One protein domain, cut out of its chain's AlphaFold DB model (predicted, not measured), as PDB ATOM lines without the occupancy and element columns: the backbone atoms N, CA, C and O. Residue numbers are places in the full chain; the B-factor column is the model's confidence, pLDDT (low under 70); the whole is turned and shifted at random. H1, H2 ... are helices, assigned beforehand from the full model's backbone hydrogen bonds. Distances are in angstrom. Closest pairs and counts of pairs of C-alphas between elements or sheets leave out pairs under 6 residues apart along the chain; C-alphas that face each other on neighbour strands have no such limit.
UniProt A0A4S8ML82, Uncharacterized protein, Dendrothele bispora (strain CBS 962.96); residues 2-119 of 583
ATOM      1  N   ARG A   2     261.742 253.456 264.745       81.75
ATOM      2  CA  ARG A   2     262.339 253.786 266.067       81.75
ATOM      3  C   ARG A   2     262.715 252.567 266.923       81.75
ATOM      4  O   ARG A   2     263.804 252.529 267.461       81.75
ATOM      5  N   ALA A   3     261.889 251.520 266.931       78.62
ATOM      6  CA  ALA A   3     262.228 250.267 267.615       78.62
ATOM      7  C   ALA A   3     263.461 249.542 267.029       78.62
ATOM      8  O   ALA A   3     264.170 248.873 267.773       78.62
ATOM      9  N   LEU A   4     263.724 249.656 265.717       77.50
ATOM     10  CA  LEU A   4     264.934 249.106 265.083       77.50
ATOM     11  C   LEU A   4     266.168 249.902 265.500       77.50
ATOM     12  O   LEU A   4     267.165 249.307 265.892       77.50
ATOM     13  N   TYR A   5     266.059 251.230 265.466       82.50
ATOM     14  CA  TYR A   5     267.089 252.145 265.945       82.50
ATOM     15  C   TYR A   5     267.428 251.877 267.418       82.50
ATOM     16  O   TYR A   5     268.573 251.569 267.732       82.50
ATOM     17  N   ASP A   6     266.424 251.839 268.301       82.62
ATOM     18  CA  ASP A   6     266.613 251.541 269.727       82.62
ATOM     19  C   ASP A   6     267.238 250.143 269.936       82.62
ATOM     20  O   ASP A   6     268.086 249.958 270.805       82.62
ATOM     21  N   SER A   7     266.871 249.154 269.108       81.12
ATOM     22  CA  SER A   7     267.468 247.809 269.160       81.12
ATOM     23  C   SER A   7     268.949 247.807 268.779       81.12
ATOM     24  O   SER A   7     269.713 247.029 269.351       81.12
ATOM     25  N   LEU A   8     269.353 248.647 267.820       79.44
ATOM     26  CA  LEU A   8     270.749 248.788 267.412       79.44
ATOM     27  C   LEU A   8     271.569 249.501 268.495       79.44
ATOM     28  O   LEU A   8     272.652 249.033 268.835       79.44
ATOM     29  N   VAL A   9     271.007 250.556 269.090       80.00
ATOM     30  CA  VAL A   9     271.605 251.305 270.208       80.00
ATOM     31  C   VAL A   9     271.808 250.407 271.433       80.00
ATOM     32  O   VAL A   9     272.869 250.415 272.051       80.00
ATOM     33  N   CYS A  10     270.798 249.615 271.803       73.81
ATOM     34  CA  CYS A  10     270.846 248.801 273.018       73.81
ATOM     35  C   CYS A  10     271.494 247.419 272.819       73.81
ATOM     36  O   CYS A  10     271.842 246.777 273.804       73.81
ATOM     37  N   SER A  11     271.674 246.935 271.582       66.06
ATOM     38  CA  SER A  11     272.145 245.565 271.281       66.06
ATOM     39  C   SER A  11     271.276 244.449 271.908       66.06
ATOM     40  O   SER A  11     271.726 243.327 272.148       66.06
ATOM     41  N   GLU A  12     270.007 244.743 272.206       58.84
ATOM     42  CA  GLU A  12     269.162 243.885 273.050       58.84
ATOM     43  C   GLU A  12     268.227 242.956 272.247       58.84
ATOM     44  O   GLU A  12     268.000 241.814 272.659       58.84
ATOM     45  N   ASP A  13     267.746 243.372 271.064       65.00
ATOM     46  CA  ASP A  13     266.664 242.683 270.337       65.00
ATOM     47  C   ASP A  13     267.075 242.109 268.962       65.00
ATOM     48  O   ASP A  13     266.782 242.639 267.889       65.00
ATOM     49  N   ASN A  14     267.663 240.907 268.986       67.44
ATOM     50  CA  ASN A  14     268.088 240.150 267.790       67.44
ATOM     51  C   ASN A  14     266.975 239.878 266.753       67.44
ATOM     52  O   ASN A  14     267.278 239.571 265.603       67.44
ATOM     53  N   LYS A  15     265.694 239.916 267.145       78.38
ATOM     54  CA  LYS A  15     264.574 239.671 266.216       78.38
ATOM     55  C   LYS A  15     264.233 240.887 265.370       78.38
ATOM     56  O   LYS A  15     263.845 240.717 264.223       78.38
ATOM     57  N   ALA A  16     264.348 242.089 265.933       79.81
ATOM     58  CA  ALA A  16     264.064 243.310 265.192       79.81
ATOM     59  C   ALA A  16     265.097 243.477 264.062       79.81
ATOM     60  O   ALA A  16     264.739 243.750 262.923       79.81
ATOM     61  N   LEU A  17     266.361 243.159 264.348       84.38
ATOM     62  CA  LEU A  17     267.476 243.254 263.402       84.38
ATOM     63  C   LEU A  17     267.552 242.098 262.381       84.38
ATOM     64  O   LEU A  17     268.442 242.097 261.535       84.38
ATOM     65  N   GLU A  18     266.640 241.116 262.420       88.81
ATOM     66  CA  GLU A  18     266.715 239.919 261.564       88.81
ATOM     67  C   GLU A  18     266.743 240.270 260.066       88.81
ATOM     68  O   GLU A  18     267.510 239.677 259.308       88.81
ATOM     69  N   HIS A  19     265.970 241.273 259.653       90.38
ATOM     70  CA  HIS A  19     265.914 241.772 258.277       90.38
ATOM     71  C   HIS A  19     267.248 242.381 257.816       90.38
ATOM     72  O   HIS A  19     267.773 242.017 256.763       90.38
ATOM     73  N   LEU A  20     267.881 243.192 258.667       92.00
ATOM     74  CA  LEU A  20     269.210 243.757 258.414       92.00
ATOM     75  C   LEU A  20     270.293 242.672 258.399       92.00
ATOM     76  O   LEU A  20     271.210 242.706 257.583       92.00
ATOM     77  N   TYR A  21     270.167 241.637 259.237       93.38
ATOM     78  CA  TYR A  21     271.078 240.491 259.187       93.38
ATOM     79  C   TYR A  21     270.931 239.687 257.896       93.38
ATOM     80  O   TYR A  21     271.917 239.138 257.390       93.38
ATOM     81  N   LEU A  22     269.713 239.601 257.353       95.44
ATOM     82  CA  LEU A  22     269.474 239.020 256.037       95.44
ATOM     83  C   LEU A  22     270.081 239.891 254.934       95.44
ATOM     84  O   LEU A  22     270.736 239.317 254.065       95.44
ATOM     85  N   LEU A  23     269.951 241.222 254.996       97.19
ATOM     86  CA  LEU A  23     270.632 242.142 254.077       97.19
ATOM     87  C   LEU A  23     272.151 241.931 254.123       97.19
ATOM     88  O   LEU A  23     272.741 241.601 253.099       97.19
ATOM     89  N   GLY A  24     272.778 241.986 255.302       97.06
ATOM     90  CA  GLY A  24     274.225 241.785 255.445       97.06
ATOM     91  C   GLY A  24     274.706 240.455 254.849       97.06
ATOM     92  O   GLY A  24     275.696 240.392 254.124       97.06
ATOM     93  N   ARG A  25     273.948 239.370 255.048       97.69
ATOM     94  CA  ARG A  25     274.245 238.073 254.414       97.69
ATOM     95  C   ARG A  25     273.997 238.053 252.903       97.69
ATOM     96  O   ARG A  25     274.630 237.256 252.207       97.69
ATOM     97  N   TRP A  26     273.049 238.843 252.408       98.00
ATOM     98  CA  TRP A  26     272.728 238.955 250.987       98.00
ATOM     99  C   TRP A  26     273.775 239.763 250.225       98.00
ATOM    100  O   TRP A  26     274.121 239.358 249.119       98.00
ATOM    101  N   ILE A  27     274.355 240.800 250.841       97.94
ATOM    102  CA  ILE A  27     275.434 241.615 250.262       97.94
ATOM    103  C   ILE A  27     276.547 240.725 249.683       97.94
ATOM    104  O   ILE A  27     276.937 240.870 248.530       97.94
ATOM    105  N   GLN A  28     276.964 239.701 250.432       97.12
ATOM    106  CA  GLN A  28     277.973 238.738 249.985       97.12
ATOM    107  C   GLN A  28     277.556 237.851 248.798       97.12
ATOM    108  O   GLN A  28     278.410 237.312 248.098       97.12
ATOM    109  N   ARG A  29     276.262 237.549 248.664       96.75
ATOM    110  CA  ARG A  29     275.754 236.498 247.763       96.75
ATOM    111  C   ARG A  29     275.165 237.054 246.479       96.75
ATOM    112  O   ARG A  29     275.197 236.364 245.464       96.75
ATOM    113  N   GLY A  30     274.529 238.215 246.576       95.88
ATOM    114  CA  GLY A  30     273.685 238.781 245.536       95.88
ATOM    115  C   GLY A  30     274.067 240.189 245.101       95.88
ATOM    116  O   GLY A  30     273.576 240.583 244.054       95.88
ATOM    117  N   ILE A  31     274.923 240.904 245.845       96.88
ATOM    118  CA  ILE A  31     275.329 242.280 245.514       96.88
ATOM    119  C   ILE A  31     276.724 242.296 244.876       96.88
ATOM    120  O   ILE A  31     276.851 242.706 243.724       96.88
ATOM    121  N   ASP A  32     277.753 241.790 245.566       96.38
ATOM    122  CA  ASP A  32     279.121 241.708 245.030       96.38
ATOM    123  C   ASP A  32     279.917 240.527 245.621       96.38
ATOM    124  O   ASP A  32     279.552 239.955 246.655       96.38
ATOM    125  N   LEU A  33     281.019 240.148 244.961       95.56
ATOM    126  CA  LEU A  33     281.902 239.071 245.410       95.56
ATOM    127  C   LEU A  33     282.731 239.448 246.648       95.56
ATOM    128  O   LEU A  33     282.897 238.617 247.546       95.56
ATOM    129  N   GLU A  34     283.271 240.666 246.702       93.31
ATOM    130  CA  GLU A  34     284.063 241.161 247.833       93.31
ATOM    131  C   GLU A  34     283.709 242.628 248.134       93.31
ATOM    132  O   GLU A  34     284.525 243.524 247.932       93.31
ATOM    133  N   PRO A  35     282.475 242.874 248.609       92.88
ATOM    134  CA  PRO A  35     281.988 244.221 248.865       92.88
ATOM    135  C   PRO A  35     282.700 244.852 250.060       92.88
ATOM    136  O   PRO A  35     282.726 244.265 251.148       92.88
ATOM    137  N   ASP A  36     283.180 246.081 249.881       95.06
ATOM    138  CA  ASP A  36     283.488 246.982 250.989       95.06
ATOM    139  C   ASP A  36     282.193 247.667 251.437       95.06
ATOM    140  O   ASP A  36     281.768 248.680 250.884       95.06
ATOM    141  N   VAL A  37     281.529 247.067 252.427       97.00
ATOM    142  CA  VAL A  37     280.229 247.541 252.928       97.00
ATOM    143  C   VAL A  37     280.302 248.990 253.409       97.00
ATOM    144  O   VAL A  37     279.355 249.743 253.195       97.00
ATOM    145  N   HIS A  38     281.414 249.390 254.032       97.00
ATOM    146  CA  HIS A  38     281.561 250.745 254.549       97.00
ATOM    147  C   HIS A  38     281.653 251.741 253.403       97.00
ATOM    148  O   HIS A  38     280.896 252.710 253.378       97.00
ATOM    149  N   MET A  39     282.533 251.478 252.435       96.38
ATOM    150  CA  MET A  39     282.704 252.385 251.305       96.38
ATOM    151  C   MET A  39     281.474 252.443 250.407       96.38
ATOM    152  O   MET A  39     281.077 253.537 250.019       96.38
ATOM    153  N   ILE A  40     280.819 251.308 250.142       97.56
ATOM    154  CA  ILE A  40     279.584 251.271 249.348       97.56
ATOM    155  C   ILE A  40     278.510 252.158 249.983       97.56
ATOM    156  O   ILE A  40     277.919 252.983 249.291       97.56
ATOM    157  N   VAL A  41     278.273 252.036 251.295       97.56
ATOM    158  CA  VAL A  41     277.235 252.832 251.967       97.56
ATOM    159  C   VAL A  41     277.626 254.306 252.047       97.56
ATOM    160  O   VAL A  41     276.805 255.160 251.736       97.56
ATOM    161  N   LYS A  42     278.871 254.625 252.407       96.81
ATOM    162  CA  LYS A  42     279.339 256.014 252.524       96.81
ATOM    163  C   LYS A  42     279.341 256.766 251.190       96.81
ATOM    164  O   LYS A  42     278.917 257.919 251.138       96.81
ATOM    165  N   VAL A  43     279.790 256.125 250.107       96.38
ATOM    166  CA  VAL A  43     279.712 256.686 248.743       96.38
ATOM    167  C   VAL A  43     278.257 256.769 248.288       96.38
ATOM    168  O   VAL A  43     277.863 257.757 247.674       96.38
ATOM    169  N   GLY A  44     277.446 255.768 248.631       96.19
ATOM    170  CA  GLY A  44     276.007 255.768 248.397       96.19
ATOM    171  C   GLY A  44     275.306 256.973 249.020       96.19
ATOM    172  O   GLY A  44     274.602 257.687 248.321       96.19
ATOM    173  N   ILE A  45     275.553 257.268 250.298       96.12
ATOM    174  CA  ILE A  45     274.995 258.453 250.972       96.12
ATOM    175  C   ILE A  45     275.508 259.744 250.317       96.12
ATOM    176  O   ILE A  45     274.748 260.693 250.160       96.12
ATOM    177  N   ALA A  46     276.776 259.779 249.896       93.88
ATOM    178  CA  ALA A  46     277.368 260.965 249.279       93.88
ATOM    179  C   ALA A  46     276.748 261.313 247.914       93.88
ATOM    180  O   ALA A  46     276.635 262.489 247.572       93.88
ATOM    181  N   LEU A  47     276.399 260.300 247.113       93.56
ATOM    182  CA  LEU A  47     276.117 260.479 245.685       93.56
ATOM    183  C   LEU A  47     274.719 260.027 245.240       93.56
ATOM    184  O   LEU A  47     274.279 260.463 244.179       93.56
ATOM    185  N   ALA A  48     274.031 259.161 245.987       94.25
ATOM    186  CA  ALA A  48     272.721 258.651 245.586       94.25
ATOM    187  C   ALA A  48     271.608 259.679 245.834       94.25
ATOM    188  O   ALA A  48     271.589 260.364 246.861       94.25
ATOM    189  N   ASP A  49     270.636 259.718 244.920       90.06
ATOM    190  CA  ASP A  49     269.520 260.671 244.915       90.06
ATOM    191  C   ASP A  49     268.765 260.811 246.257       90.06
ATOM    192  O   ASP A  49     268.414 261.939 246.604       90.06
ATOM    193  N   PRO A  50     268.506 259.744 247.052       86.81
ATOM    194  CA  PRO A  50     267.765 259.894 248.307       86.81
ATOM    195  C   PRO A  50     268.513 260.687 249.389       86.81
ATOM    196  O   PRO A  50     267.878 261.180 250.319       86.81
ATOM    197  N   PHE A  51     269.843 260.796 249.287       91.94
ATOM    198  CA  PHE A  51     270.708 261.303 250.355       91.94
ATOM    199  C   PHE A  51     271.524 262.535 249.957       91.94
ATOM    200  O   PHE A  51     271.832 263.350 250.821       91.94
ATOM    201  N   CYS A  52     271.844 262.718 248.672       86.81
ATOM    202  CA  CYS A  52     272.760 263.774 248.225       86.81
ATOM    203  C   CYS A  52     272.258 265.210 248.492       86.81
ATOM    204  O   CYS A  52     273.058 266.143 248.540       86.81
ATOM    205  N   GLU A  53     270.947 265.396 248.681       86.94
ATOM    206  CA  GLU A  53     270.329 266.684 249.032       86.94
ATOM    207  C   GLU A  53     270.058 266.851 250.540       86.94
ATOM    208  O   GLU A  53     269.555 267.897 250.956       86.94
ATOM    209  N   MET A  54     270.353 265.843 251.370       89.38
ATOM    210  CA  MET A  54     270.140 265.931 252.816       89.38
ATOM    211  C   MET A  54     271.149 266.888 253.466       89.38
ATOM    212  O   MET A  54     272.333 266.901 253.135       89.38
ATOM    213  N   GLU A  55     270.679 267.700 254.415       84.19
ATOM    214  CA  GLU A  55     271.548 268.574 255.207       84.19
ATOM    215  C   GLU A  55     272.280 267.763 256.296       84.19
ATOM    216  O   GLU A  55     271.758 266.766 256.794       84.19
ATOM    217  N   GLU A  56     273.480 268.210 256.685       82.81
ATOM    218  CA  GLU A  56     274.248 267.674 257.828       82.81
ATOM    219  C   GLU A  56     274.687 266.193 257.693       82.81
ATOM    220  O   GLU A  56     274.868 265.485 258.685       82.81
ATOM    221  N   THR A  57     274.943 265.733 256.463       89.31
ATOM    222  CA  THR A  57     275.482 264.390 256.163       89.31
ATOM    223  C   THR A  57     277.007 264.279 256.262       89.31
ATOM    224  O   THR A  57     277.539 263.188 256.059       89.31
ATOM    225  N   ASP A  58     277.718 265.374 256.556       88.75
ATOM    226  CA  ASP A  58     279.187 265.490 256.459       88.75
ATOM    227  C   ASP A  58     279.953 264.371 257.198       88.75
ATOM    228  O   ASP A  58     280.987 263.912 256.717       88.75
ATOM    229  N   ASP A  59     279.432 263.891 258.332       91.31
ATOM    230  CA  ASP A  59     280.058 262.837 259.147       91.31
ATOM    231  C   ASP A  59     279.739 261.399 258.671       91.31
ATOM    232  O   ASP A  59     280.356 260.436 259.135       91.31
ATOM    233  N   PHE A  60     278.776 261.230 257.756       94.12
ATOM    234  CA  PHE A  60     278.246 259.930 257.307       94.12
ATOM    235  C   PHE A  60     278.654 259.555 255.876       94.12
ATOM    236  O   PHE A  60     278.489 258.404 255.464       94.12
ATOM    237  N   VAL A  61     279.183 260.513 255.119       94.62
ATOM    238  CA  VAL A  61     279.625 260.334 253.733       94.62
ATOM    239  C   VAL A  61     281.087 259.905 253.651       94.62
ATOM    240  O   VAL A  61     281.845 259.987 254.619       94.62
ATOM    241  N   ALA A  62     281.489 259.417 252.481       91.69
ATOM    242  CA  ALA A  62     282.902 259.206 252.194       91.69
ATOM    243  C   ALA A  62     283.589 260.570 252.028       91.69
ATOM    244  O   ALA A  62     283.025 261.489 251.430       91.69
ATOM    245  N   LEU A  63     284.792 260.710 252.586       91.06
ATOM    246  CA  LEU A  63     285.548 261.963 252.503       91.06
ATOM    247  C   LEU A  63     286.014 262.207 251.061       91.06
ATOM    248  O   LEU A  63     286.294 261.251 250.345       91.06
ATOM    249  N   GLU A  64     286.194 263.468 250.648       87.75
ATOM    250  CA  GLU A  64     286.729 263.788 249.307       87.75
ATOM    251  C   GLU A  64     288.046 263.042 249.019       87.75
ATOM    252  O   GLU A  64     288.207 262.463 247.949       87.75
ATOM    253  N   GLU A  65     288.943 262.959 250.010       89.75
ATOM    254  CA  GLU A  65     290.202 262.205 249.899       89.75
ATOM    255  C   GLU A  65     289.981 260.692 249.708       89.75
ATOM    256  O   GLU A  65     290.771 260.049 249.026       89.75
ATOM    257  N   GLU A  66     288.918 260.119 250.289       89.75
ATOM    258  CA  GLU A  66     288.546 258.709 250.092       89.75
ATOM    259  C   GLU A  66     287.899 258.490 248.716       89.75
ATOM    260  O   GLU A  66     288.096 257.437 248.115       89.75
ATOM    261  N   LEU A  67     287.136 259.460 248.194       89.12
ATOM    262  CA  LEU A  67     286.563 259.391 246.843       89.12
ATOM    263  C   LEU A  67     287.642 259.480 245.759       89.12
ATOM    264  O   LEU A  67     287.512 258.805 244.738       89.12
ATOM    265  N   ASP A  68     288.689 260.279 245.981       90.25
ATOM    266  CA  ASP A  68     289.803 260.471 245.043       90.25
ATOM    267  C   ASP A  68     290.585 259.173 244.756       90.25
ATOM    268  O   ASP A  68     291.223 259.053 243.705       90.25
ATOM    269  N   ASP A  69     290.501 258.177 245.646       91.94
ATOM    270  CA  ASP A  69     291.077 256.841 245.437       91.94
ATOM    271  C   ASP A  69     290.315 256.020 244.374       91.94
ATOM    272  O   ASP A  69     290.835 255.019 243.868       91.94
ATOM    273  N   TYR A  70     289.103 256.445 243.996       93.00
ATOM    274  CA  TYR A  70     288.232 255.753 243.051       93.00
ATOM    275  C   TYR A  70     287.957 256.594 241.805       93.00
ATOM    276  O   TYR A  70     287.630 257.777 241.858       93.00
ATOM    277  N   THR A  71     288.005 255.945 240.645       95.56
ATOM    278  CA  THR A  71     287.548 256.538 239.381       95.56
ATOM    279  C   THR A  71     286.042 256.819 239.410       95.56
ATOM    280  O   THR A  71     285.289 256.148 240.116       95.56
ATOM    281  N   GLU A  72     285.565 257.751 238.576       93.88
ATOM    282  CA  GLU A  72     284.124 258.041 238.460       93.88
ATOM    283  C   GLU A  72     283.289 256.788 238.136       93.88
ATOM    284  O   GLU A  72     282.164 256.642 238.608       93.88
ATOM    285  N   GLU A  73     283.827 255.864 237.335       94.44
ATOM    286  CA  GLU A  73     283.154 254.607 236.986       94.44
ATOM    287  C   GLU A  73     283.041 253.665 238.190       94.44
ATOM    288  O   GLU A  73     281.985 253.068 238.418       94.44
ATOM    289  N   GLN A  74     284.093 253.576 239.009       94.00
ATOM    290  CA  GLN A  74     284.066 252.815 240.259       94.00
ATOM    291  C   GLN A  74     283.085 253.427 241.262       94.00
ATOM    292  O   GLN A  74     282.322 252.692 241.885       94.00
ATOM    293  N   GLN A  75     283.042 254.758 241.377       94.88
ATOM    294  CA  GLN A  75     282.067 255.448 242.226       94.88
ATOM    295  C   GLN A  75     280.628 255.168 241.771       94.88
ATOM    296  O   GLN A  75     279.808 254.754 242.586       94.88
ATOM    297  N   ARG A  76     280.328 255.281 240.467       96.06
ATOM    298  CA  ARG A  76     279.008 254.918 239.906       96.06
ATOM    299  C   ARG A  76     278.647 253.460 240.172       96.06
ATOM    300  O   ARG A  76     277.498 253.162 240.480       96.06
ATOM    301  N   THR A  77     279.626 252.562 240.083       95.00
ATOM    302  CA  THR A  77     279.427 251.145 240.408       95.00
ATOM    303  C   THR A  77     279.053 250.977 241.880       95.00
ATOM    304  O   THR A  77     278.074 250.300 242.177       95.00
ATOM    305  N   MET A  78     279.765 251.631 242.804       96.44
ATOM    306  CA  MET A  78     279.443 251.592 244.237       96.44
ATOM    307  C   MET A  78     278.053 252.158 244.540       96.44
ATOM    308  O   MET A  78     277.323 251.550 245.321       96.44
ATOM    309  N   VAL A  79     277.657 253.254 243.886       97.25
ATOM    310  CA  VAL A  79     276.294 253.803 243.995       97.25
ATOM    311  C   VAL A  79     275.259 252.781 243.526       97.25
ATOM    312  O   VAL A  79     274.313 252.511 244.256       97.25
ATOM    313  N   GLY A  80     275.475 252.126 242.381       97.19
ATOM    314  CA  GLY A  80     274.577 251.067 241.908       97.19
ATOM    315  C   GLY A  80     274.471 249.887 242.886       97.19
ATOM    316  O   GLY A  80     273.380 249.384 243.138       97.19
ATOM    317  N   LEU A  81     275.581 249.475 243.511       97.56
ATOM    318  CA  LEU A  81     275.556 248.436 244.550       97.56
ATOM    319  C   LEU A  81     274.780 248.882 245.797       97.56
ATOM    320  O   LEU A  81     274.069 248.071 246.392       97.56
ATOM    321  N   PHE A  82     274.904 250.151 246.192       98.25
ATOM    322  CA  PHE A  82     274.134 250.727 247.292       98.25
ATOM    323  C   PHE A  82     272.635 250.766 246.968       98.25
ATOM    324  O   PHE A  82     271.826 250.338 247.788       98.25
ATOM    325  N   GLU A  83     272.253 251.176 245.760       97.44
ATOM    326  CA  GLU A  83     270.858 251.153 245.301       97.44
ATOM    327  C   GLU A  83     270.271 249.734 245.305       97.44
ATOM    328  O   GLU A  83     269.147 249.534 245.763       97.44
ATOM    329  N   GLU A  84     271.043 248.721 244.896       97.00
ATOM    330  CA  GLU A  84     270.620 247.319 245.004       97.00
ATOM    331  C   GLU A  84     270.408 246.877 246.469       97.00
ATOM    332  O   GLU A  84     269.538 246.043 246.748       97.00
ATOM    333  N   MET A  85     271.173 247.424 247.425       97.50
ATOM    334  CA  MET A  85     270.948 247.182 248.858       97.50
ATOM    335  C   MET A  85     269.622 247.793 249.330       97.50
ATOM    336  O   MET A  85     268.881 247.121 250.054       97.50
ATOM    337  N   LEU A  86     269.305 249.018 248.896       96.25
ATOM    338  CA  LEU A  86     268.038 249.696 249.205       96.25
ATOM    339  C   LEU A  86     266.839 248.983 248.560       96.25
ATOM    340  O   LEU A  86     265.793 248.827 249.192       96.25
ATOM    341  N   GLU A  87     266.993 248.490 247.326       95.44
ATOM    342  CA  GLU A  87     265.952 247.713 246.645       95.44
ATOM    343  C   GLU A  87     265.669 246.393 247.378       95.44
ATOM    344  O   GLU A  87     264.515 245.962 247.478       95.44
ATOM    345  N   TYR A  88     266.713 245.749 247.911       95.75
ATOM    346  CA  TYR A  88     266.577 244.489 248.633       95.75
ATOM    347  C   TYR A  88     265.862 244.651 249.986       95.75
ATOM    348  O   TYR A  88     264.983 243.844 250.300       95.75
ATOM    349  N   GLU A  89     266.230 245.655 250.791       94.81
ATOM    350  CA  GLU A  89     265.641 245.896 252.115       94.81
ATOM    351  C   GLU A  89     265.269 247.369 252.301       94.81
ATOM    352  O   GLU A  89     266.108 248.211 252.606       94.81
ATOM    353  N   ARG A  90     263.974 247.670 252.168       88.00
ATOM    354  CA  ARG A  90     263.458 249.046 252.202       88.00
ATOM    355  C   ARG A  90     263.630 249.721 253.560       88.00
ATOM    356  O   ARG A  90     263.853 250.926 253.611       88.00
ATOM    357  N   ASP A  91     263.563 248.951 254.645       91.50
ATOM    358  CA  ASP A  91     263.745 249.484 255.999       91.50
ATOM    359  C   ASP A  91     265.183 250.001 256.216       91.50
ATOM    360  O   ASP A  91     265.427 250.762 257.151       91.50
ATOM    361  N   PHE A  92     266.146 249.611 255.369       94.75
ATOM    362  CA  PHE A  92     267.524 250.099 255.443       94.75
ATOM    363  C   PHE A  92     267.623 251.591 255.095       94.75
ATOM    364  O   PHE A  92     268.276 252.331 255.826       94.75
ATOM    365  N   GLU A  93     266.921 252.045 254.050       94.75
ATOM    366  CA  GLU A  93     266.870 253.462 253.659       94.75
ATOM    367  C   GLU A  93     266.300 254.322 254.792       94.75
ATOM    368  O   GLU A  93     266.942 255.261 255.259       94.75
ATOM    369  N   GLU A  94     265.125 253.936 255.302       92.44
ATOM    370  CA  GLU A  94     264.448 254.651 256.387       92.44
ATOM    371  C   GLU A  94     265.292 254.683 257.674       92.44
ATOM    372  O   GLU A  94     265.191 255.621 258.466       92.44
ATOM    373  N   LEU A  95     266.116 253.654 257.909       93.62
ATOM    374  CA  LEU A  95     266.996 253.592 259.071       93.62
ATOM    375  C   LEU A  95     268.176 254.549 258.923       93.62
ATOM    376  O   LEU A  95     268.503 255.237 259.886       93.62
ATOM    377  N   LEU A  96     268.796 254.601 257.740       95.00
ATOM    378  CA  LEU A  96     269.890 255.528 257.459       95.00
ATOM    379  C   LEU A  96     269.431 256.979 257.602       95.00
ATOM    380  O   LEU A  96     270.090 257.740 258.302       95.00
ATOM    381  N   VAL A  97     268.273 257.329 257.030       93.69
ATOM    382  CA  VAL A  97     267.685 258.671 257.174       93.69
ATOM    383  C   VAL A  97     267.521 259.035 258.650       93.69
ATOM    384  O   VAL A  97     267.993 260.082 259.080       93.69
ATOM    385  N   LEU A  98     266.932 258.143 259.453       93.00
ATOM    386  CA  LEU A  98     266.716 258.395 260.879       93.00
ATOM    387  C   LEU A  98     268.030 258.539 261.665       93.00
ATOM    388  O   LEU A  98     268.107 259.361 262.571       93.00
ATOM    389  N   ILE A  99     269.056 257.747 261.347       94.00
ATOM    390  CA  ILE A  99     270.369 257.836 262.003       94.00
ATOM    391  C   ILE A  99     271.059 259.170 261.677       94.00
ATOM    392  O   ILE A  99     271.633 259.790 262.574       94.00
ATOM    393  N   ILE A 100     270.978 259.608 260.417       93.94
ATOM    394  CA  ILE A 100     271.549 260.877 259.950       93.94
ATOM    395  C   ILE A 100     270.834 262.058 260.619       93.94
ATOM    396  O   ILE A 100     271.500 262.928 261.172       93.94
ATOM    397  N   GLU A 101     269.495 262.060 260.645       92.88
ATOM    398  CA  GLU A 101     268.687 263.119 261.278       92.88
ATOM    399  C   GLU A 101     268.922 263.244 262.796       92.88
ATOM    400  O   GLU A 101     268.764 264.320 263.368       92.88
ATOM    401  N   GLU A 102     269.285 262.151 263.475       92.75
ATOM    402  CA  GLU A 102     269.632 262.164 264.904       92.75
ATOM    403  C   GLU A 102     271.125 262.471 265.148       92.75
ATOM    404  O   GLU A 102     271.546 262.574 266.303       92.75
ATOM    405  N   HIS A 103     271.927 262.629 264.086       93.38
ATOM    406  CA  HIS A 103     273.388 262.796 264.112       93.38
ATOM    407  C   HIS A 103     274.117 261.715 264.924       93.38
ATOM    408  O   HIS A 103     275.092 261.984 265.634       93.38
ATOM    409  N   ASP A 104     273.646 260.472 264.834       94.31
ATOM    410  CA  ASP A 104     274.159 259.361 265.632       94.31
ATOM    411  C   ASP A 104     275.223 258.544 264.884       94.31
ATOM    412  O   ASP A 104     274.978 257.460 264.338       94.31
ATOM    413  N   LEU A 105     276.446 259.071 264.881       94.19
ATOM    414  CA  LEU A 105     277.592 258.436 264.231       94.19
ATOM    415  C   LEU A 105     277.978 257.085 264.865       94.19
ATOM    416  O   LEU A 105     278.514 256.208 264.184       94.19
ATOM    417  N   GLU A 106     277.724 256.889 266.161       93.62
ATOM    418  CA  GLU A 106     278.034 255.627 266.843       93.62
ATOM    419  C   GLU A 106     277.131 254.504 266.318       93.62
ATOM    420  O   GLU A 106     277.617 253.455 265.887       93.62
ATOM    421  N   THR A 107     275.824 254.755 266.264       93.31
ATOM    422  CA  THR A 107     274.835 253.812 265.727       93.31
ATOM    423  C   THR A 107     275.061 253.535 264.242       93.31
ATOM    424  O   THR A 107     274.937 252.384 263.817       93.31
ATOM    425  N   PHE A 108     275.464 254.536 263.454       95.38
ATOM    426  CA  PHE A 108     275.841 254.338 262.052       95.38
ATOM    427  C   PHE A 108     277.003 253.353 261.885       95.38
ATOM    428  O   PHE A 108     276.880 252.374 261.152       95.38
ATOM    429  N   ASN A 109     278.115 253.562 262.596       94.94
ATOM    430  CA  ASN A 109     279.271 252.666 262.494       94.94
ATOM    431  C   ASN A 109     278.932 251.253 262.991       94.94
ATOM    432  O   ASN A 109     279.276 250.273 262.332       94.94
ATOM    433  N   ASN A 110     278.164 251.138 264.080       92.81
ATOM    434  CA  ASN A 110     277.677 249.849 264.573       92.81
ATOM    435  C   ASN A 110     276.817 249.115 263.525       92.81
ATOM    436  O   ASN A 110     276.913 247.892 263.401       92.81
ATOM    437  N   LEU A 111     275.994 249.835 262.751       94.75
ATOM    438  CA  LEU A 111     275.209 249.260 261.653       94.75
ATOM    439  C   LEU A 111     276.113 248.681 260.561       94.75
ATOM    440  O   LEU A 111     275.907 247.542 260.134       94.75
ATOM    441  N   LEU A 112     277.101 249.458 260.110       96.31
ATOM    442  CA  LEU A 112     278.019 249.048 259.046       96.31
ATOM    443  C   LEU A 112     278.883 247.855 259.470       96.31
ATOM    444  O   LEU A 112     279.006 246.888 258.711       96.31
ATOM    445  N   ASP A 113     279.405 247.875 260.696       94.88
ATOM    446  CA  ASP A 113     280.150 246.762 261.285       94.88
ATOM    447  C   ASP A 113     279.296 245.497 261.363       94.88
ATOM    448  O   ASP A 113     279.746 244.402 261.012       94.88
ATOM    449  N   GLU A 114     278.037 245.627 261.774       93.50
ATOM    450  CA  GLU A 114     277.128 244.494 261.861       93.50
ATOM    451  C   GLU A 114     276.818 243.915 260.473       93.50
ATOM    452  O   GLU A 114     276.917 242.701 260.280       93.50
ATOM    453  N   LEU A 115     276.535 244.750 259.467       96.50
ATOM    454  CA  LEU A 115     276.352 244.295 258.083       96.50
ATOM    455  C   LEU A 115     277.609 243.595 257.540       96.50
ATOM    456  O   LEU A 115     277.496 242.511 256.957       96.50
ATOM    457  N   CYS A 116     278.794 244.157 257.790       96.75
ATOM    458  CA  CYS A 116     280.087 243.588 257.408       96.75
ATOM    459  C   CYS A 116     280.327 242.216 258.067       96.75
ATOM    460  O   CYS A 116     280.658 241.229 257.402       96.75
ATOM    461  N   ASN A 117     280.040 242.088 259.365       95.62
ATOM    462  CA  ASN A 117     280.140 240.820 260.088       95.62
ATOM    463  C   ASN A 117     279.219 239.746 259.489       95.62
ATOM    464  O   ASN A 117     279.630 238.596 259.289       95.62
ATOM    465  N   ARG A 118     277.976 240.108 259.146       96.19
ATOM    466  CA  ARG A 118     277.011 239.191 258.514       96.19
ATOM    467  C   ARG A 118     277.410 238.809 257.086       96.19
ATOM    468  O   ARG A 118     277.210 237.652 256.697       96.19
ATOM    469  N   GLN A 119     278.011 239.732 256.341       96.62
ATOM    470  CA  GLN A 119     278.592 239.507 255.014       96.62
ATOM    471  C   GLN A 119     279.740 238.486 255.089       96.62
ATOM    472  O   GLN A 119     279.695 237.445 254.419       96.62
TER     473      GLN A 119
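AT A GLANCE: This is residues 2 to 119 of the 583 residues of an uncharacterized protein of Dendrothele bispora (strain CBS 962.96) (UniProt A0A4S8ML82). Crossed helices make a compact body: H3 sits near the middle between H5, which crosses it, and H7, while H2 packs on both H5 and H7. H6 folds back into H7 as a hairpin, and H1 and little H4 lie toward opposite ends of the longest axis. The printed part has 118 residues with seven named helices, H1 to H7 in order, and no named strand: all helix. It is compact, with a radius of gyration of the C-alphas of 13.5 A and spans of 40 by 33 by 20 A.

IN THESE COORDINATES: Find C-alpha 2 at (262.339, 253.786, 266.067), where H1 begins and runs to residue 10. H2 follows in residues 18 to 31, 18.4 A long, then H3 in 37 to 47 and H4 in 64 to 67. At C-alpha 72, (284.124, 258.041, 238.460), begins H5, residues 72 to 88, 24.4 A. Read on through H6, residues 90 to 101, to H7, residues 105 to 119, 21.1 A, ending at (278.592, 239.507, 255.014).

HOW THE PARTS SIT: Start at the hub, H7. Its residues 107 to 111 touch H1, closest C-alphas Val 9 and Thr 107, 6.1 A. Its residues 114 to 119 touch H2 at a steep tilt of 58 degrees, closest C-alphas Gly 24 and Leu 115, 4.2 A. H3 and H5 touch about perpendicular, 77 degrees, closest C-alphas Gly 44 and Val 79, 4.8 A. H4 is close to H3 but not clearly touching, closest C-alphas Val 43 and Leu 67, 7.6 A. Every O i to N i+4 pair is within hydrogen-bond range in H1, H3, H5 and H7, against 8 of 10 in H2 and 7 of 8 in H6; H4 is too short for one.

THE WHOLE: The C-alphas of Glu 12 and Thr 71 are farthest apart, 40.4 A. The printed part has no cut; the link from H3 to H4 is long. Look for low confidence, under 70, at residues 11 to 14.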